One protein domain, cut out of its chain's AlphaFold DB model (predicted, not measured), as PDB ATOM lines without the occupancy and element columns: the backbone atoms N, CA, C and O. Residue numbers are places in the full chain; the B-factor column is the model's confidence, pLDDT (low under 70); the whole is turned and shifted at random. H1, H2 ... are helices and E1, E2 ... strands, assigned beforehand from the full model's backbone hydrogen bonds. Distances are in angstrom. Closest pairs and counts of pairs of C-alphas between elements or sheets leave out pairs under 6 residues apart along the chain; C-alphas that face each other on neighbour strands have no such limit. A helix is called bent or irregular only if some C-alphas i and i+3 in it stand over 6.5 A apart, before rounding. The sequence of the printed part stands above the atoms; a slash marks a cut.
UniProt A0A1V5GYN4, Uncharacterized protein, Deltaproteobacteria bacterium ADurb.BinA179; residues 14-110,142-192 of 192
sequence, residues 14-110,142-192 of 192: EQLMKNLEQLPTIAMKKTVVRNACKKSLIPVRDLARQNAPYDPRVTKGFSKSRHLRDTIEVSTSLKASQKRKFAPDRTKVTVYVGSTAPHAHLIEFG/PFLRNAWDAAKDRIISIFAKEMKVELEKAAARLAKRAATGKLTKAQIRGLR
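Overview. This is residues 14 to 110 and 142 to 192 of the 192 residues of an uncharacterized protein of Deltaproteobacteria bacterium ADurb.BinA179 (UniProt A0A1V5GYN4). A long bent helix, H6, makes most of the length of the model, and two helices that follow each other in the chain, H2 and H3, pack on it at steep tilts, H2 on the long arm H6b and H3 on the short arm H6a. A small ribbon of two antiparallel strands, E1 and E2, packs on H3, and the loop at residues 80 to 85, with H4, sticks out. The 148 printed residues hold seven named helices and two named strands, in the order H1 H2 H3 E1 H4 E2 H5 H6 H7, mostly helix. The whole is loose, with a radius of gyration of the C-alphas of 19.2 A, and spans 60 by 31 by 26 A.

Arrangement. H1, residues 14 to 21, touches H6b, residues 153 to 179 of the bent helix H6, at a steep tilt of 39 degrees, the same way; their closest C-alphas, of Leu 16 and Lys 164, are 6.7 A apart. H6b touches H1 with residues 160 to 167 alone. H2, residues 26 to 40, touches H6b at a steep tilt of 39 degrees, opposite ways, closest at the C-alphas of Ala 36 and Glu 162, 4.9 A. H3, residues 42 to 51, touches H6a, residues 143 to 150, at a steep tilt of 53 degrees, opposite ways, closest at the C-alphas of Asn 51 and Phe 143, 4.8 A. The closest C-alphas of H3 and E1, residues 72 to 75, are those of Arg 45 and Glu 73, 6.3 A apart. E1 and E2, residues 96 to 99, are antiparallel neighbours; N 73 and O 98, at 2.9 A, and N 96 and O 75, at 2.8 A, are within hydrogen-bond range. H4, residues 80 to 83, stands free. H5, residues 104 to 109, only just touches H6a, with 3 pairs of C-alphas within 8 A, closest at Glu 108 and Phe 143, 6.2 A. H7, residues 185 to 191, and H6b are apart. Every O i to N i+4 pair is within hydrogen-bond range in H1, H2, H3, H5, H6a and H7, and 22 of 23 in H6b; H4 is too short for such a pair.

Along the chain. H1 begins at C-alpha 14, (181.278, 134.659, 169.228). H2 is 21.0 A long and H3 14.2 A. By its hydrogen bonds H6, residues 143 to 179, was assigned as one helix, but it is bent, with C-alphas 150 and 153 7.9 A apart; H6a is 10.8 A long and H6b 40.3 A. H7 ends at C-alpha 191, (183.845, 124.085, 186.656).

Size, cuts and confidence. The C-alphas farthest apart, of Arg 57 and Arg 192, are 62.3 A apart. Residues 111 to 141 are not printed, and C-alphas 110 and 142 are 8.4 A apart across the cut. The links H3 to E1 and H4 to E2 are long. Residues 61 to 63 have pLDDT under 70.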
ATOM      1  N   GLU A  14     180.764 134.114 167.967       85.69
ATOM      2  CA  GLU A  14     181.278 134.659 169.228       85.69
ATOM      3  C   GLU A  14     180.650 133.950 170.438       85.69
ATOM      4  O   GLU A  14     181.354 133.520 171.350       85.69
ATOM      5  N   GLN A  15     179.331 133.736 170.411       85.94
ATOM      6  CA  GLN A  15     178.635 133.003 171.468       85.94
ATOM      7  C   GLN A  15     179.072 131.533 171.529       85.94
ATOM      8  O   GLN A  15     179.237 130.986 172.616       85.94
ATOM      9  N   LEU A  16     179.306 130.885 170.384       88.62
ATOM     10  CA  LEU A  16     179.845 129.525 170.328       88.62
ATOM     11  C   LEU A  16     181.252 129.458 170.928       88.62
ATOM     12  O   LEU A  16     181.560 128.486 171.614       88.62
ATOM     13  N   MET A  17     182.087 130.478 170.717       89.12
ATOM     14  CA  MET A  17     183.412 130.570 171.334       89.12
ATOM     15  C   MET A  17     183.316 130.771 172.849       89.12
ATOM     16  O   MET A  17     183.951 130.023 173.589       89.12
ATOM     17  N   LYS A  18     182.445 131.671 173.323       89.38
ATOM     18  CA  LYS A  18     182.153 131.842 174.758       89.38
ATOM     19  C   LYS A  18     181.667 130.534 175.396       89.38
ATOM     20  O   LYS A  18     182.173 130.107 176.429       89.38
ATOM     21  N   ASN A  19     180.747 129.827 174.742       86.81
ATOM     22  CA  ASN A  19     180.247 128.529 175.210       86.81
ATOM     23  C   ASN A  19     181.335 127.441 175.183       86.81
ATOM     24  O   ASN A  19     181.377 126.565 176.048       86.81
ATOM     25  N   LEU A  20     182.235 127.474 174.198       90.12
ATOM     26  CA  LEU A  20     183.392 126.584 174.148       90.12
ATOM     27  C   LEU A  20     184.335 126.847 175.326       90.12
ATOM     28  O   LEU A  20     184.890 125.901 175.886       90.12
ATOM     29  N   GLU A  21     184.507 128.107 175.721       89.50
ATOM     30  CA  GLU A  21     185.348 128.493 176.851       89.50
ATOM     31  C   GLU A  21     184.825 127.980 178.192       89.50
ATOM     32  O   GLU A  21     185.646 127.547 179.002       89.50
ATOM     33  N   GLN A  22     183.501 127.902 178.357       88.06
ATOM     34  CA  GLN A  22     182.830 127.341 179.539       88.06
ATOM     35  C   GLN A  22     183.082 125.838 179.745       88.06
ATOM     36  O   GLN A  22     182.802 125.298 180.815       88.06
ATOM     37  N   LEU A  23     183.606 125.115 178.746       88.44
ATOM     38  CA  LEU A  23     183.957 123.711 178.945       88.44
ATOM     39  C   LEU A  23     185.167 123.573 179.886       88.44
ATOM     40  O   LEU A  23     186.206 124.195 179.653       88.44
ATOM     41  N   PRO A  24     185.129 122.643 180.856       87.88
ATOM     42  CA  PRO A  24     186.085 122.634 181.964       87.88
ATOM     43  C   PRO A  24     187.483 122.130 181.596       87.88
ATOM     44  O   PRO A  24     188.430 122.292 182.358       87.88
ATOM     45  N   THR A  25     187.650 121.457 180.451       90.88
ATOM     46  CA  THR A  25     188.954 120.901 180.059       90.88
ATOM     47  C   THR A  25     189.282 121.181 178.600       90.88
ATOM     48  O   THR A  25     188.432 121.078 177.713       90.88
ATOM     49  N   ILE A  26     190.565 121.438 178.328       90.81
ATOM     50  CA  ILE A  26     191.094 121.652 176.970       90.81
ATOM     51  C   ILE A  26     190.809 120.440 176.069       90.81
ATOM     52  O   ILE A  26     190.522 120.592 174.883       90.81
ATOM     53  N   ALA A  27     190.851 119.224 176.621       90.75
ATOM     54  CA  ALA A  27     190.544 118.007 175.877       90.75
ATOM     55  C   ALA A  27     189.095 117.992 175.358       90.75
ATOM     56  O   ALA A  27     188.859 117.616 174.206       90.75
ATOM     57  N   MET A  28     188.133 118.442 176.172       91.12
ATOM     58  CA  MET A  28     186.738 118.590 175.748       91.12
ATOM     59  C   MET A  28     186.606 119.653 174.656       91.12
ATOM     60  O   MET A  28     186.037 119.349 173.607       91.12
ATOM     61  N   LYS A  29     187.224 120.830 174.842       92.94
ATOM     62  CA  LYS A  29     187.244 121.910 173.836       92.94
ATOM     63  C   LYS A  29     187.750 121.407 172.481       92.94
ATOM     64  O   LYS A  29     187.063 121.502 171.468       92.94
ATOM     65  N   LYS A  30     188.912 120.747 172.472       93.69
ATOM     66  CA  LYS A  30     189.507 120.161 171.260       93.69
ATOM     67  C   LYS A  30     188.625 119.107 170.604       93.69
ATOM     68  O   LYS A  30     188.671 118.954 169.390       93.69
ATOM     69  N   THR A  31     187.868 118.345 171.387       94.19
ATOM     70  CA  THR A  31     187.004 117.281 170.859       94.19
ATOM     71  C   THR A  31     185.806 117.856 170.121       94.19
ATOM     72  O   THR A  31     185.530 117.410 169.010       94.19
ATOM     73  N   VAL A  32     185.169 118.883 170.688       95.12
ATOM     74  CA  VAL A  32     184.080 119.625 170.036       95.12
ATOM     75  C   VAL A  32     184.563 120.209 168.709       95.12
ATOM     76  O   VAL A  32     184.019 119.864 167.660       95.12
ATOM     77  N   VAL A  33     185.655 120.982 168.742       95.31
ATOM     78  CA  VAL A  33     186.232 121.612 167.542       95.31
ATOM     79  C   VAL A  33     186.598 120.567 166.486       95.31
ATOM     80  O   VAL A  33     186.227 120.698 165.324       95.31
ATOM     81  N   ARG A  34     187.272 119.479 166.878       96.06
ATOM     82  CA  ARG A  34     187.678 118.412 165.951       96.06
ATOM     83  C   ARG A  34     186.485 117.748 165.273       96.06
ATOM     84  O   ARG A  34     186.545 117.500 164.072       96.06
ATOM     85  N   ASN A  35     185.432 117.435 166.022       97.06
ATOM     86  CA  ASN A  35     184.247 116.787 165.467       97.06
ATOM     87  C   ASN A  35     183.506 117.714 164.501       97.06
ATOM     88  O   ASN A  35     183.116 117.263 163.424       97.06
ATOM     89  N   ALA A  36     183.382 118.998 164.847       96.56
ATOM     90  CA  ALA A  36     182.798 119.998 163.963       96.56
ATOM     91  C   ALA A  36     183.616 120.160 162.670       96.56
ATOM     92  O   ALA A  36     183.054 120.059 161.581       96.56
ATOM     93  N   CYS A  37     184.949 120.281 162.764       96.06
ATOM     94  CA  CYS A  37     185.839 120.335 161.596       96.06
ATOM     95  C   CYS A  37     185.731 119.085 160.708       96.06
ATOM     96  O   CYS A  37     185.721 119.184 159.486       96.06
ATOM     97  N   LYS A  38     185.652 117.883 161.297       97.38
ATOM     98  CA  LYS A  38     185.515 116.648 160.508       97.38
ATOM     99  C   LYS A  38     184.245 116.654 159.663       97.38
ATOM    100  O   LYS A  38     184.277 116.196 158.527       97.38
ATOM    101  N   LYS A  39     183.138 117.144 160.220       97.38
ATOM    102  CA  LYS A  39     181.851 117.180 159.525       97.38
ATOM    103  C   LYS A  39     181.775 118.305 158.500       97.38
ATOM    104  O   LYS A  39     181.238 118.087 157.420       97.38
ATOM    105  N   SER A  40     182.370 119.462 158.786       96.81
ATOM    106  CA  SER A  40     182.396 120.578 157.836       96.81
ATOM    107  C   SER A  40     183.188 120.278 156.561       96.81
ATOM    108  O   SER A  40     182.894 120.856 155.520       96.81
ATOM    109  N   LEU A  41     184.135 119.334 156.608       97.12
ATOM    110  CA  LEU A  41     184.906 118.881 155.444       97.12
ATOM    111  C   LEU A  41     184.247 117.743 154.644       97.12
ATOM    112  O   LEU A  41     184.773 117.356 153.599       97.12
ATOM    113  N   ILE A  42     183.106 117.204 155.088       97.00
ATOM    114  CA  ILE A  42     182.381 116.147 154.359       97.00
ATOM    115  C   ILE A  42     182.009 116.580 152.928       97.00
ATOM    116  O   ILE A  42     182.296 115.811 152.011       97.00
ATOM    117  N   PRO A  43     181.472 117.793 152.684       97.56
ATOM    118  CA  PRO A  43     181.152 118.232 151.326       97.56
ATOM    119  C   PRO A  43     182.377 118.283 150.412       97.56
ATOM    120  O   PRO A  43     182.296 117.851 149.267       97.56
ATOM    121  N   VAL A  44     183.528 118.741 150.923       97.62
ATOM    122  CA  VAL A  44     184.788 118.761 150.159       97.62
ATOM    123  C   VAL A  44     185.185 117.343 149.766       97.62
ATOM    124  O   VAL A  44     185.520 117.095 148.614       97.62
ATOM    125  N   ARG A  45     185.120 116.392 150.706       97.31
ATOM    126  CA  ARG A  45     185.396 114.977 150.426       97.31
ATOM    127  C   ARG A  45     184.468 114.449 149.335       97.31
ATOM    128  O   ARG A  45     184.941 113.792 148.417       97.31
ATOM    129  N   ASP A  46     183.171 114.705 149.445       97.38
ATOM    130  CA  ASP A  46     182.174 114.138 148.536       97.38
ATOM    131  C   ASP A  46     182.282 114.724 147.129       97.38
ATOM    132  O   ASP A  46     182.282 113.971 146.158       97.38
ATOM    133  N   LEU A  47     182.505 116.033 147.011       97.69
ATOM    134  CA  LEU A  47     182.802 116.673 145.730       97.69
ATOM    135  C   LEU A  47     184.133 116.187 145.149       97.69
ATOM    136  O   LEU A  47     184.214 115.885 143.964       97.69
ATOM    137  N   ALA A  48     185.170 116.021 145.974       97.25
ATOM    138  CA  ALA A  48     186.455 115.501 145.512       97.25
ATOM    139  C   ALA A  48     186.324 114.063 144.989       97.25
ATOM    140  O   ALA A  48     186.982 113.694 144.023       97.25
ATOM    141  N   ARG A  49     185.445 113.254 145.593       96.12
ATOM    142  CA  ARG A  49     185.113 111.907 145.110       96.12
ATOM    143  C   ARG A  49     184.386 111.920 143.772       96.12
ATOM    144  O   ARG A  49     184.639 111.034 142.963       96.12
ATOM    145  N   GLN A  50     183.500 112.888 143.559       95.94
ATOM    146  CA  GLN A  50     182.778 113.054 142.296       95.94
ATOM    147  C   GLN A  50     183.708 113.533 141.176       95.94
ATOM    148  O   GLN A  50     183.634 113.024 140.064       95.94
ATOM    149  N   ASN A  51     184.623 114.453 141.491       95.50
ATOM    150  CA  ASN A  51     185.565 115.026 140.528       95.50
ATOM    151  C   ASN A  51     186.756 114.108 140.215       95.50
ATOM    152  O   ASN A  51     187.484 114.344 139.252       95.50
ATOM    153  N   ALA A  52     187.020 113.108 141.058       93.75
ATOM    154  CA  ALA A  52     188.152 112.213 140.874       93.75
ATOM    155  C   ALA A  52     187.947 111.300 139.651       93.75
ATOM    156  O   ALA A  52     186.842 110.790 139.453       93.75
ATOM    157  N   PRO A  53     189.016 111.014 138.880       89.75
ATOM    158  CA  PRO A  53     188.954 110.084 137.761       89.75
ATOM    159  C   PRO A  53     188.309 108.753 138.138       89.75
ATOM    160  O   PRO A  53     188.680 108.111 139.131       89.75
ATOM    161  N   TYR A  54     187.360 108.333 137.309       88.69
ATOM    162  CA  TYR A  54     186.637 107.087 137.465       88.69
ATOM    163  C   TYR A  54     186.590 106.343 136.137       88.69
ATOM    164  O   TYR A  54     186.179 106.897 135.123       88.69
ATOM    165  N   ASP A  55     186.989 105.077 136.174       82.81
ATOM    166  CA  ASP A  55     186.823 104.153 135.063       82.81
ATOM    167  C   ASP A  55     186.227 102.851 135.615       82.81
ATOM    168  O   ASP A  55     186.906 102.156 136.380       82.81
ATOM    169  N   PRO A  56     184.970 102.512 135.271       83.19
ATOM    170  CA  PRO A  56     184.302 101.313 135.767       83.19
ATOM    171  C   PRO A  56     184.955 100.011 135.285       83.19
ATOM    172  O   PRO A  56     184.706  98.961 135.873       83.19
ATOM    173  N   ARG A  57     185.792 100.056 134.241       81.50
ATOM    174  CA  ARG A  57     186.466  98.879 133.672       81.50
ATOM    175  C   ARG A  57     187.727  98.488 134.440       81.50
ATOM    176  O   ARG A  57     188.261  97.402 134.225       81.50
ATOM    177  N   VAL A  58     188.214  99.346 135.338       78.94
ATOM    178  CA  VAL A  58     189.422  99.070 136.122       78.94
ATOM    179  C   VAL A  58     189.133  97.983 137.157       78.94
ATOM    180  O   VAL A  58     188.485  98.210 138.178       78.94
ATOM    181  N   THR A  59     189.665  96.791 136.899       70.12
ATOM    182  CA  THR A  59     189.550  95.622 137.782       70.12
ATOM    183  C   THR A  59     190.664  95.566 138.825       70.12
ATOM    184  O   THR A  59     190.441  95.122 139.953       70.12
ATOM    185  N   LYS A  60     191.861  96.059 138.484       71.94
ATOM    186  CA  LYS A  60     193.029  96.075 139.371       71.94
ATOM    187  C   LYS A  60     193.053  97.353 140.204       71.94
ATOM    188  O   LYS A  60     193.153  98.451 139.666       71.94
ATOM    189  N   GLY A  61     192.990  97.212 141.525       64.25
ATOM    190  CA  GLY A  61     193.072  98.360 142.423       64.25
ATOM    191  C   GLY A  61     194.457  99.000 142.447       64.25
ATOM    192  O   GLY A  61     195.477  98.316 142.420       64.25
ATOM    193  N   PHE A  62     194.488 100.330 142.526       62.25
ATOM    194  CA  PHE A  62     195.734 101.100 142.590       62.25
ATOM    195  C   PHE A  62     196.342 101.158 144.006       62.25
ATOM    196  O   PHE A  62     197.481 101.589 144.189       62.25
ATOM    197  N   SER A  63     195.569 100.785 145.032       67.25
ATOM    198  CA  SER A  63     195.998 100.678 146.434       67.25
ATOM    199  C   SER A  63     195.019  99.768 147.203       67.25
ATOM    200  O   SER A  63     194.528  98.796 146.643       67.25
ATOM    201  N   LYS A  64     194.676 100.097 148.461       70.00
ATOM    202  CA  LYS A  64     193.611  99.438 149.250       70.00
ATOM    203  C   LYS A  64     192.211  99.535 148.623       70.00
ATOM    204  O   LYS A  64     191.286  98.897 149.112       70.00
ATOM    205  N   SER A  65     192.043 100.351 147.586       80.00
ATOM    206  CA  SER A  65     190.765 100.565 146.910       80.00
ATOM    207  C   SER A  65     190.938 100.470 145.401       80.00
ATOM    208  O   SER A  65     192.033 100.697 144.873       80.00
ATOM    209  N   ARG A  66     189.837 100.138 144.714       83.06
ATOM    210  CA  ARG A  66     189.812  99.999 143.255       83.06
ATOM    211  C   ARG A  66     190.006 101.336 142.554       83.06
ATOM    212  O   ARG A  66     190.863 101.435 141.685       83.06
ATOM    213  N   HIS A  67     189.284 102.369 142.984       88.38
ATOM    214  CA  HIS A  67     189.345 103.692 142.370       88.38
ATOM    215  C   HIS A  67     189.941 104.738 143.308       88.38
ATOM    216  O   HIS A  67     189.858 104.630 144.534       88.38
ATOM    217  N   LEU A  68     190.500 105.797 142.715       89.81
ATOM    218  CA  LEU A  68     191.075 106.916 143.457       89.81
ATOM    219  C   LEU A  68     190.042 107.572 144.379       89.81
ATOM    220  O   LEU A  68     190.350 107.834 145.542       89.81
ATOM    221  N   ARG A  69     188.813 107.780 143.893       91.38
ATOM    222  CA  ARG A  69     187.725 108.391 144.672       91.38
ATOM    223  C   ARG A  69     187.500 107.692 146.017       91.38
ATOM    224  O   ARG A  69     187.362 108.343 147.046       91.38
ATOM    225  N   ASP A  70     187.580 106.365 146.048       91.00
ATOM    226  CA  ASP A  70     187.286 105.575 147.246       91.00
ATOM    227  C   ASP A  70     188.350 105.775 148.343       91.00
ATOM    228  O   ASP A  70     188.092 105.551 149.523       91.00
ATOM    229  N   THR A  71     189.538 106.255 147.964       91.38
ATOM    230  CA  THR A  71     190.654 106.531 148.882       91.38
ATOM    231  C   THR A  71     190.628 107.933 149.492       91.38
ATOM    232  O   THR A  71     191.479 108.232 150.333       91.38
ATOM    233  N   ILE A  72     189.711 108.803 149.048       93.75
ATOM    234  CA  ILE A  72     189.564 110.177 149.543       93.75
ATOM    235  C   ILE A  72     188.798 110.150 150.859       93.75
ATOM    236  O   ILE A  72     187.641 109.724 150.910       93.75
ATOM    237  N   GLU A  73     189.428 110.630 151.924       94.50
ATOM    238  CA  GLU A  73     188.888 110.591 153.278       94.50
ATOM    239  C   GLU A  73     189.136 111.892 154.049       94.50
ATOM    240  O   GLU A  73     189.995 112.700 153.693       94.50
ATOM    241  N   VAL A  74     188.363 112.080 155.124       96.44
ATOM    242  CA  VAL A  74     188.591 113.128 156.125       96.44
ATOM    243  C   VAL A  74     189.206 112.472 157.355       96.44
ATOM    244  O   VAL A  74     188.577 111.622 157.991       96.44
ATOM    245  N   SER A  75     190.419 112.878 157.716       93.81
ATOM    246  CA  SER A  75     191.188 112.264 158.796       93.81
ATOM    247  C   SER A  75     191.834 113.310 159.696       93.81
ATOM    248  O   SER A  75     192.180 114.408 159.283       93.81
ATOM    249  N   THR A  76     192.031 112.959 160.961       91.31
ATOM    250  CA  THR A  76     192.767 113.780 161.937       91.31
ATOM    251  C   THR A  76     194.238 113.381 162.021       91.31
ATOM    252  O   THR A  76     194.988 113.934 162.818       91.31
ATOM    253  N   SER A  77     194.648 112.377 161.246       86.38
ATOM    254  CA  SER A  77     195.999 111.837 161.244       86.38
ATOM    255  C   SER A  77     196.499 111.688 159.819       86.38
ATOM    256  O   SER A  77     195.812 111.153 158.955       86.38
ATOM    257  N   LEU A  78     197.751 112.079 159.616       84.31
ATOM    258  CA  LEU A  78     198.496 111.783 158.401       84.31
ATOM    259  C   LEU A  78     199.052 110.350 158.429       84.31
ATOM    260  O   LEU A  78     199.098 109.710 159.487       84.31
ATOM    261  N   LYS A  79     199.520 109.848 157.282       80.75
ATOM    262  CA  LYS A  79     200.287 108.592 157.224       80.75
ATOM    263  C   LYS A  79     201.627 108.737 157.943       80.75
ATOM    264  O   LYS A  79     202.177 109.831 158.002       80.75
ATOM    265  N   ALA A  80     202.195 107.638 158.443       82.00
ATOM    266  CA  ALA A  80     203.484 107.658 159.150       82.00
ATOM    267  C   ALA A  80     204.605 108.339 158.335       82.00
ATOM    268  O   ALA A  80     205.350 109.160 158.869       82.00
ATOM    269  N   SER A  81     204.656 108.083 157.025       80.44
ATOM    270  CA  SER A  81     205.596 108.727 156.098       80.44
ATOM    271  C   SER A  81     205.396 110.241 155.972       80.44
ATOM    272  O   SER A  81     206.362 110.980 155.811       80.44
ATOM    273  N   GLN A  82     204.154 110.715 156.078       79.19
ATOM    274  CA  GLN A  82     203.816 112.138 156.057       79.19
ATOM    275  C   GLN A  82     204.086 112.792 157.420       79.19
ATOM    276  O   GLN A  82     204.598 113.905 157.465       79.19
ATOM    277  N   LYS A  83     203.817 112.090 158.531       81.06
ATOM    278  CA  LYS A  83     204.038 112.589 159.899       81.06
ATOM    279  C   LYS A  83     205.484 112.996 160.163       81.06
ATOM    280  O   LYS A  83     205.694 113.986 160.845       81.06
ATOM    281  N   ARG A  84     206.479 112.295 159.600       78.50
ATOM    282  CA  ARG A  84     207.901 112.663 159.782       78.50
ATOM    283  C   ARG A  84     208.215 114.097 159.345       78.50
ATOM    284  O   ARG A  84     209.161 114.677 159.857       78.50
ATOM    285  N   LYS A  85     207.434 114.660 158.418       76.50
ATOM    286  CA  LYS A  85     207.604 116.033 157.923       76.50
ATOM    287  C   LYS A  85     206.839 117.079 158.737       76.50
ATOM    288  O   LYS A  85     207.081 118.265 158.556       76.50
ATOM    289  N   PHE A  86     205.922 116.661 159.608       72.50
ATOM    290  CA  PHE A  86     205.057 117.559 160.367       72.50
ATOM    291  C   PHE A  86     205.119 117.213 161.852       72.50
ATOM    292  O   PHE A  86     204.529 116.226 162.298       72.50
ATOM    293  N   ALA A  87     205.805 118.048 162.633       74.19
ATOM    294  CA  ALA A  87     205.749 117.947 164.084       74.19
ATOM    295  C   ALA A  87     204.293 118.144 164.558       74.19
ATOM    296  O   ALA A  87     203.617 119.071 164.098       74.19
ATOM    297  N   PRO A  88     203.770 117.277 165.445       70.25
ATOM    298  CA  PRO A  88     202.409 117.410 165.938       70.25
ATOM    299  C   PRO A  88     202.304 118.642 166.837       70.25
ATOM    300  O   PRO A  88     202.755 118.644 167.981       70.25
ATOM    301  N   ASP A  89     201.665 119.681 166.321       79.44
ATOM    302  CA  ASP A  89     201.351 120.872 167.091       79.44
ATOM    303  C   ASP A  89     200.195 120.578 168.053       79.44
ATOM    304  O   ASP A  89     199.078 120.234 167.653       79.44
ATOM    305  N   ARG A  90     200.478 120.689 169.352       77.06
ATOM    306  CA  ARG A  90     199.500 120.431 170.411       77.06
ATOM    307  C   ARG A  90     198.580 121.620 170.662       77.06
ATOM    308  O   ARG A  90     197.610 121.446 171.397       77.06
ATOM    309  N   THR A  91     198.848 122.797 170.110       81.19
ATOM    310  CA  THR A  91     198.057 124.011 170.366       81.19
ATOM    311  C   THR A  91     196.828 124.097 169.466       81.19
ATOM    312  O   THR A  91     195.769 124.529 169.915       81.19
ATOM    313  N   LYS A  92     196.915 123.568 168.243       86.94
ATOM    314  CA  LYS A  92     195.839 123.617 167.248       86.94
ATOM    315  C   LYS A  92     195.147 122.277 167.022       86.94
ATOM    316  O   LYS A  92     195.695 121.198 167.249       86.94
ATOM    317  N   VAL A  93     193.913 122.344 166.531       90.88
ATOM    318  CA  VAL A  93     193.196 121.187 165.989       90.88
ATOM    319  C   VAL A  93     193.369 121.205 164.477       90.88
ATOM    320  O   VAL A  93     192.933 122.141 163.821       90.88
ATOM    321  N   THR A  94     194.015 120.178 163.927       91.44
ATOM    322  CA  THR A  94     194.182 120.024 162.474       91.44
ATOM    323  C   THR A  94     193.391 118.816 161.987       91.44
ATOM    324  O   THR A  94     193.463 117.736 162.580       91.44
ATOM    325  N   VAL A  95     192.633 119.002 160.908       93.56
ATOM    326  CA  VAL A  95     191.909 117.949 160.192       93.56
ATOM    327  C   VAL A  95     192.289 118.049 158.720       93.56
ATOM    328  O   VAL A  95     192.404 119.144 158.179       93.56
ATOM    329  N   TYR A  96     192.504 116.903 158.094       93.12
ATOM    330  CA  TYR A  96     192.943 116.769 156.716       93.12
ATOM    331  C   TYR A  96     191.817 116.178 155.875       93.12
ATOM    332  O   TYR A  96     191.090 115.297 156.338       93.12
ATOM    333  N   VAL A  97     191.717 116.625 154.629       94.94
ATOM    334  CA  VAL A  97     190.901 116.000 153.588       94.94
ATOM    335  C   VAL A  97     191.798 115.702 152.394       94.94
ATOM    336  O   VAL A  97     192.580 116.554 151.977       94.94
ATOM    337  N   GLY A  98     191.743 114.478 151.879       93.06
ATOM    338  CA  GLY A  98     192.574 114.084 150.748       93.06
ATOM    339  C   GLY A  98     192.604 112.583 150.518       93.06
ATOM    340  O   GLY A  98     192.030 111.800 151.272       93.06
ATOM    341  N   SER A  99     193.276 112.187 149.442       91.50
ATOM    342  CA  SER A  99     193.457 110.783 149.090       91.50
ATOM    343  C   SER A  99     194.599 110.143 149.876       91.50
ATOM    344  O   SER A  99     195.661 110.732 150.082       91.50
ATOM    345  N   THR A 100     194.403 108.884 150.264       88.38
ATOM    346  CA  THR A 100     195.472 108.043 150.806       88.38
ATOM    347  C   THR A 100     196.321 107.380 149.714       88.38
ATOM    348  O   THR A 100     197.370 106.810 150.027       88.38
ATOM    349  N   ALA A 101     195.934 107.437 148.441       88.38
ATOM    350  CA  ALA A 101     196.677 106.807 147.357       88.38
ATOM    351  C   ALA A 101     197.986 107.572 147.048       88.38
ATOM    352  O   ALA A 101     197.952 108.791 146.871       88.38
ATOM    353  N   PRO A 102     199.150 106.896 146.934       87.50
ATOM    354  CA  PRO A 102     200.430 107.576 146.710       87.50
ATOM    355  C   PRO A 102     200.474 108.419 145.433       87.50
ATOM    356  O   PRO A 102     201.070 109.486 145.435       87.50
ATOM    357  N   HIS A 103     199.819 107.972 144.362       87.44
ATOM    358  CA  HIS A 103     199.811 108.638 143.058       87.44
ATOM    359  C   HIS A 103     198.766 109.763 142.946       87.44
ATOM    360  O   HIS A 103     198.739 110.457 141.937       87.44
ATOM    361  N   ALA A 104     197.929 109.987 143.968       91.81
ATOM    362  CA  ALA A 104     196.858 110.984 143.917       91.81
ATOM    363  C   ALA A 104     197.366 112.401 143.626       91.81
ATOM    364  O   ALA A 104     196.759 113.129 142.853       91.81
ATOM    365  N   HIS A 105     198.508 112.774 144.209       91.25
ATOM    366  CA  HIS A 105     199.120 114.083 143.982       91.25
ATOM    367  C   HIS A 105     199.643 114.253 142.546       91.25
ATOM    368  O   HIS A 105     199.632 115.363 142.029       91.25
ATOM    369  N   LEU A 106     200.068 113.163 141.891       92.38
ATOM    370  CA  LEU A 106     200.490 113.190 140.486       92.38
ATOM    371  C   LEU A 106     199.299 113.441 139.561       92.38
ATOM    372  O   LEU A 106     199.459 114.074 138.527       92.38
ATOM    373  N   ILE A 107     198.119 112.950 139.941       93.12
ATOM    374  CA  ILE A 107     196.873 113.206 139.218       93.12
ATOM    375  C   ILE A 107     196.409 114.641 139.480       93.12
ATOM    376  O   ILE A 107     196.182 115.378 138.530       93.12
ATOM    377  N   GLU A 108     196.342 115.061 140.747       95.31
ATOM    378  CA  GLU A 108     195.871 116.397 141.143       95.31
ATOM    379  C   GLU A 108     196.663 117.522 140.466       95.31
ATOM    380  O   GLU A 108     196.084 118.474 139.947       95.31
ATOM    381  N   PHE A 109     197.995 117.418 140.463       95.31
ATOM    382  CA  PHE A 109     198.874 118.480 139.967       95.31
ATOM    383  C   PHE A 109     199.423 118.218 138.561       95.31
ATOM    384  O   PHE A 109     200.035 119.106 137.965       95.31
ATOM    385  N   GLY A 110     199.199 117.021 138.019       93.75
ATOM    386  CA  GLY A 110     199.862 116.560 136.807       93.75
ATOM    387  C   GLY A 110     201.347 116.283 137.042       93.75
ATOM    388  O   GLY A 110     201.902 116.487 138.127       93.75
ATOM    389  N   PRO A 142     192.540 118.395 138.623       96.38
ATOM    390  CA  PRO A 142     192.500 119.039 139.939       96.38
ATOM    391  C   PRO A 142     191.203 118.732 140.710       96.38
ATOM    392  O   PRO A 142     190.381 119.609 140.982       96.38
ATOM    393  N   PHE A 143     190.979 117.461 141.041       96.19
ATOM    394  CA  PHE A 143     189.744 116.988 141.664       96.19
ATOM    395  C   PHE A 143     189.534 117.548 143.076       96.19
ATOM    396  O   PHE A 143     188.399 117.856 143.452       96.19
ATOM    397  N   LEU A 144     190.608 117.698 143.858       96.62
ATOM    398  CA  LEU A 144     190.543 118.188 145.232       96.62
ATOM    399  C   LEU A 144     190.460 119.714 145.277       96.62
ATOM    400  O   LEU A 144     189.674 120.247 146.059       96.62
ATOM    401  N   ARG A 145     191.225 120.421 144.435       96.12
ATOM    402  CA  ARG A 145     191.151 121.884 144.336       96.12
ATOM    403  C   ARG A 145     189.764 122.342 143.895       96.12
ATOM    404  O   ARG A 145     189.169 123.167 144.579       96.12
ATOM    405  N   ASN A 146     189.205 121.734 142.847       97.12
ATOM    406  CA  ASN A 146     187.856 122.066 142.380       97.12
ATOM    407  C   ASN A 146     186.802 121.823 143.472       97.12
ATOM    408  O   ASN A 146     185.892 122.627 143.659       97.12
ATOM    409  N   ALA A 147     186.945 120.737 144.235       97.38
ATOM    410  CA  ALA A 147     186.058 120.436 145.353       97.38
ATOM    411  C   ALA A 147     186.195 121.427 146.517       97.38
ATOM    412  O   ALA A 147     185.197 121.782 147.143       97.38
ATOM    413  N   TRP A 148     187.418 121.871 146.814       96.31
ATOM    414  CA  TRP A 148     187.674 122.899 147.818       96.31
ATOM    415  C   TRP A 148     187.031 124.224 147.419       96.31
ATOM    416  O   TRP A 148     186.259 124.780 148.198       96.31
ATOM    417  N   ASP A 149     187.290 124.700 146.203       96.75
ATOM    418  CA  ASP A 149     186.768 125.982 145.734       96.75
ATOM    419  C   ASP A 149     185.242 126.003 145.664       96.75
ATOM    420  O   ASP A 149     184.636 127.000 146.045       96.75
ATOM    421  N   ALA A 150     184.616 124.887 145.285       96.44
ATOM    422  CA  ALA A 150     183.161 124.762 145.251       96.44
ATOM    423  C   ALA A 150     182.499 124.730 146.643       96.44
ATOM    424  O   ALA A 150     181.317 125.049 146.773       96.44
ATOM    425  N   ALA A 151     183.219 124.313 147.691       95.50
ATOM    426  CA  ALA A 151     182.636 124.106 149.018       95.50
ATOM    427  C   ALA A 151     183.108 125.093 150.090       95.50
ATOM    428  O   ALA A 151     182.431 125.194 151.115       95.50
ATOM    429  N   LYS A 152     184.229 125.800 149.894       92.00
ATOM    430  CA  LYS A 152     184.921 126.570 150.947       92.00
ATOM    431  C   LYS A 152     184.017 127.526 151.724       92.00
ATOM    432  O   LYS A 152     184.073 127.529 152.953       92.00
ATOM    433  N   ASP A 153     183.110 128.227 151.051       91.44
ATOM    434  CA  ASP A 153     182.221 129.199 151.700       91.44
ATOM    435  C   ASP A 153     181.178 128.514 152.598       91.44
ATOM    436  O   ASP A 153     180.823 128.995 153.675       91.44
ATOM    437  N   ARG A 154     180.740 127.311 152.212       93.19
ATOM    438  CA  ARG A 154     179.800 126.495 152.993       93.19
ATOM    439  C   ARG A 154     180.458 125.793 154.178       93.19
ATOM    440  O   ARG A 154     179.758 125.401 155.109       93.19
ATOM    441  N   ILE A 155     181.781 125.610 154.172       93.44
ATOM    442  CA  ILE A 155     182.489 124.935 155.273       93.44
ATOM    443  C   ILE A 155     182.279 125.701 156.576       93.44
ATOM    444  O   ILE A 155     182.036 125.082 157.608       93.44
ATOM    445  N   ILE A 156     182.340 127.035 156.534       91.25
ATOM    446  CA  ILE A 156     182.239 127.879 157.729       91.25
ATOM    447  C   ILE A 156     180.837 127.790 158.341       91.25
ATOM    448  O   ILE A 156     180.700 127.612 159.552       91.25
ATOM    449  N   SER A 157     179.789 127.838 157.515       92.06
ATOM    450  CA  SER A 157     178.407 127.735 157.998       92.06
ATOM    451  C   SER A 157     178.095 126.346 158.564       92.06
ATOM    452  O   SER A 157     177.505 126.234 159.641       92.06
ATOM    453  N   ILE A 158     178.559 125.280 157.902       94.88
ATOM    454  CA  ILE A 158     178.429 123.909 158.418       94.88
ATOM    455  C   ILE A 158     179.227 123.755 159.712       94.88
ATOM    456  O   ILE A 158     178.729 123.171 160.670       94.88
ATOM    457  N   PHE A 159     180.439 124.306 159.774       94.44
ATOM    458  CA  PHE A 159     181.261 124.270 160.976       94.44
ATOM    459  C   PHE A 159     180.553 124.930 162.160       94.44
ATOM    460  O   PHE A 159     180.472 124.314 163.218       94.44
ATOM    461  N   ALA A 160     179.984 126.126 161.988       92.88
ATOM    462  CA  ALA A 160     179.243 126.806 163.048       92.88
ATOM    463  C   ALA A 160     178.026 125.990 163.523       92.88
ATOM    464  O   ALA A 160     177.816 125.820 164.727       92.88
ATOM    465  N   LYS A 161     177.261 125.412 162.587       93.94
ATOM    466  CA  LYS A 161     176.127 124.532 162.908       93.94
ATOM    467  C   LYS A 161     176.572 123.297 163.695       93.94
ATOM    468  O   LYS A 161     175.970 122.953 164.708       93.94
ATOM    469  N   GLU A 162     177.640 122.641 163.256       95.69
ATOM    470  CA  GLU A 162     178.161 121.439 163.907       95.69
ATOM    471  C   GLU A 162     178.835 121.738 165.247       95.69
ATOM    472  O   GLU A 162     178.739 120.931 166.169       95.69
ATOM    473  N   MET A 163     179.454 122.911 165.400       94.75
ATOM    474  CA  MET A 163     179.967 123.396 166.681       94.75
ATOM    475  C   MET A 163     178.851 123.495 167.716       94.75
ATOM    476  O   MET A 163     179.017 122.985 168.824       94.75
ATOM    477  N   LYS A 164     177.699 124.077 167.351       93.06
ATOM    478  CA  LYS A 164     176.522 124.144 168.231       93.06
ATOM    479  C   LYS A 164     176.097 122.747 168.696       93.06
ATOM    480  O   LYS A 164     176.026 122.491 169.895       93.06
ATOM    481  N   VAL A 165     175.918 121.824 167.751       94.56
ATOM    482  CA  VAL A 165     175.507 120.438 168.033       94.56
ATOM    483  C   VAL A 165     176.516 119.716 168.933       94.56
ATOM    484  O   VAL A 165     176.144 118.995 169.861       94.56
ATOM    485  N   GLU A 166     177.815 119.862 168.673       95.06
ATOM    486  CA  GLU A 166     178.847 119.193 169.467       95.06
ATOM    487  C   GLU A 166     179.014 119.814 170.865       95.06
ATOM    488  O   GLU A 166     179.308 119.074 171.811       95.06
ATOM    489  N   LEU A 167     178.767 121.122 171.022       92.25
ATOM    490  CA  LEU A 167     178.699 121.800 172.322       92.25
ATOM    491  C   LEU A 167     177.513 121.309 173.153       92.25
ATOM    492  O   LEU A 167     177.718 120.908 174.296       92.25
ATOM    493  N   GLU A 168     176.310 121.252 172.580       90.56
ATOM    494  CA  GLU A 168     175.108 120.737 173.257       90.56
ATOM    495  C   GLU A 168     175.329 119.302 173.752       90.56
ATOM    496  O   GLU A 168     175.097 118.982 174.921       90.56
ATOM    497  N   LYS A 169     175.903 118.440 172.903       92.12
ATOM    498  CA  LYS A 169     176.285 117.077 173.301       92.12
ATOM    499  C   LYS A 169     177.334 117.065 174.412       92.12
ATOM    500  O   LYS A 169     177.300 116.191 175.280       92.12
ATOM    501  N   ALA A 170     178.322 117.961 174.374       90.31
ATOM    502  CA  ALA A 170     179.352 118.042 175.405       90.31
ATOM    503  C   ALA A 170     178.771 118.495 176.750       90.31
ATOM    504  O   ALA A 170     179.085 117.869 177.765       90.31
ATOM    505  N   ALA A 171     177.893 119.498 176.740       88.50
ATOM    506  CA  ALA A 171     177.178 119.989 177.910       88.50
ATOM    507  C   ALA A 171     176.278 118.900 178.511       88.50
ATOM    508  O   ALA A 171     176.410 118.587 179.691       88.50
ATOM    509  N   ALA A 172     175.465 118.222 177.695       87.12
ATOM    510  CA  ALA A 172     174.606 117.127 178.150       87.12
ATOM    511  C   ALA A 172     175.408 115.971 178.778       87.12
ATOM    512  O   ALA A 172     175.055 115.452 179.840       87.12
ATOM    513  N   ARG A 173     176.539 115.586 178.165       88.50
ATOM    514  CA  ARG A 173     177.449 114.576 178.737       88.50
ATOM    515  C   ARG A 173     178.038 115.025 180.070       88.50
ATOM    516  O   ARG A 173     178.190 114.197 180.966       88.50
ATOM    517  N   LEU A 174     178.401 116.298 180.193       89.25
ATOM    518  CA  LEU A 174     178.956 116.851 181.423       89.25
ATOM    519  C   LEU A 174     177.902 116.885 182.536       89.25
ATOM    520  O   LEU A 174     178.174 116.376 183.619       89.25
ATOM    521  N   ALA A 175     176.694 117.370 182.240       87.00
ATOM    522  CA  ALA A 175     175.563 117.403 183.165       87.00
ATOM    523  C   ALA A 175     175.198 115.999 183.669       87.00
ATOM    524  O   ALA A 175     175.104 115.774 184.873       87.00
ATOM    525  N   LYS A 176     175.114 115.006 182.771       87.81
ATOM    526  CA  LYS A 176     174.876 113.601 183.149       87.81
ATOM    527  C   LYS A 176     175.957 113.060 184.089       87.81
ATOM    528  O   LYS A 176     175.662 112.319 185.026       87.81
ATOM    529  N   ARG A 177     177.227 113.403 183.850       86.81
ATOM    530  CA  ARG A 177     178.340 112.992 184.722       86.81
ATOM    531  C   ARG A 177     178.323 113.709 186.069       86.81
ATOM    532  O   ARG A 177     178.675 113.079 187.058       86.81
ATOM    533  N   ALA A 178     177.904 114.971 186.103       87.88
ATOM    534  CA  ALA A 178     177.698 115.727 187.333       87.88
ATOM    535  C   ALA A 178     176.591 115.101 188.189       87.88
ATOM    536  O   ALA A 178     176.844 114.753 189.336       87.88
ATOM    537  N   ALA A 179     175.422 114.839 187.595       86.94
ATOM    538  CA  ALA A 179     174.283 114.218 188.275       86.94
ATOM    539  C   ALA A 179     174.596 112.818 188.832       86.94
ATOM    540  O   ALA A 179     174.050 112.412 189.848       86.94
ATOM    541  N   THR A 180     175.497 112.080 188.179       92.62
ATOM    542  CA  THR A 180     175.920 110.738 188.617       92.62
ATOM    543  C   THR A 180     177.171 110.744 189.502       92.62
ATOM    544  O   THR A 180     177.680 109.673 189.823       92.62
ATOM    545  N   GLY A 181     177.721 111.914 189.854       90.62
ATOM    546  CA  GLY A 181     178.940 112.027 190.666       90.62
ATOM    547  C   GLY A 181     180.225 111.534 189.979       90.62
ATOM    548  O   GLY A 181     181.258 111.384 190.622       90.62
ATOM    549  N   LYS A 182     180.204 111.292 188.661       92.06
ATOM    550  CA  LYS A 182     181.323 110.727 187.876       92.06
ATOM    551  C   LYS A 182     182.209 111.795 187.221       92.06
ATOM    552  O   LYS A 182     182.819 111.548 186.167       92.06
ATOM    553  N   LEU A 183     182.254 113.005 187.774       88.88
ATOM    554  CA  LEU A 183     183.148 114.059 187.293       88.88
ATOM    555  C   LEU A 183     184.592 113.766 187.702       88.88
ATOM    556  O   LEU A 183     184.866 113.332 188.817       88.88
ATOM    557  N   THR A 184     185.541 114.012 186.799       91.75
ATOM    558  CA  THR A 184     186.963 113.897 187.153       91.75
ATOM    559  C   THR A 184     187.416 115.098 187.982       91.75
ATOM    560  O   THR A 184     186.869 116.192 187.849       91.75
ATOM    561  N   LYS A 185     188.495 114.944 188.763       92.44
ATOM    562  CA  LYS A 185     189.115 116.058 189.512       92.44
ATOM    563  C   LYS A 185     189.435 117.267 188.619       92.44
ATOM    564  O   LYS A 185     189.275 118.406 189.041       92.44
ATOM    565  N   ALA A 186     189.879 117.022 187.384       89.69
ATOM    566  CA  ALA A 186     190.161 118.080 186.414       89.69
ATOM    567  C   ALA A 186     188.885 118.796 185.946       89.69
ATOM    568  O   ALA A 186     188.893 120.011 185.803       89.69
ATOM    569  N   GLN A 187     187.790 118.057 185.741       88.00
ATOM    570  CA  GLN A 187     186.502 118.644 185.368       88.00
ATOM    571  C   GLN A 187     185.901 119.466 186.505       88.00
ATOM    572  O   GLN A 187     185.416 120.556 186.250       88.00
ATOM    573  N   ILE A 188     185.975 118.974 187.744       87.69
ATOM    574  CA  ILE A 188     185.508 119.709 188.927       87.69
ATOM    575  C   ILE A 188     186.288 121.015 189.078       87.69
ATOM    576  O   ILE A 188     185.691 122.062 189.288       87.69
ATOM    577  N   ARG A 189     187.617 120.965 188.924       89.25
ATOM    578  CA  ARG A 189     188.470 122.156 189.008       89.25
ATOM    579  C   ARG A 189     188.163 123.185 187.925       89.25
ATOM    580  O   ARG A 189     188.235 124.359 188.214       89.25
ATOM    581  N   GLY A 190     187.862 122.743 186.704       83.31
ATOM    582  CA  GLY A 190     187.536 123.646 185.598       83.31
ATOM    583  C   GLY A 190     186.083 124.124 185.566       83.31
ATOM    584  O   GLY A 190     185.743 124.897 184.682       83.31
ATOM    585  N   LEU A 191     185.223 123.612 186.454       80.50
ATOM    586  CA  LEU A 191     183.845 124.085 186.656       80.50
ATOM    587  C   LEU A 191     183.725 125.076 187.823       80.50
ATOM    588  O   LEU A 191     182.674 125.692 187.972       80.50
ATOM    589  N   ARG A 192     184.761 125.161 188.664       72.12
ATOM    590  CA  ARG A 192     184.920 126.175 189.707       72.12
ATOM    591  C   ARG A 192     185.637 127.379 189.121       72.12
ATOM    592  O   ARG A 192     185.306 128.491 189.570       72.12
TER     593      ARG A 192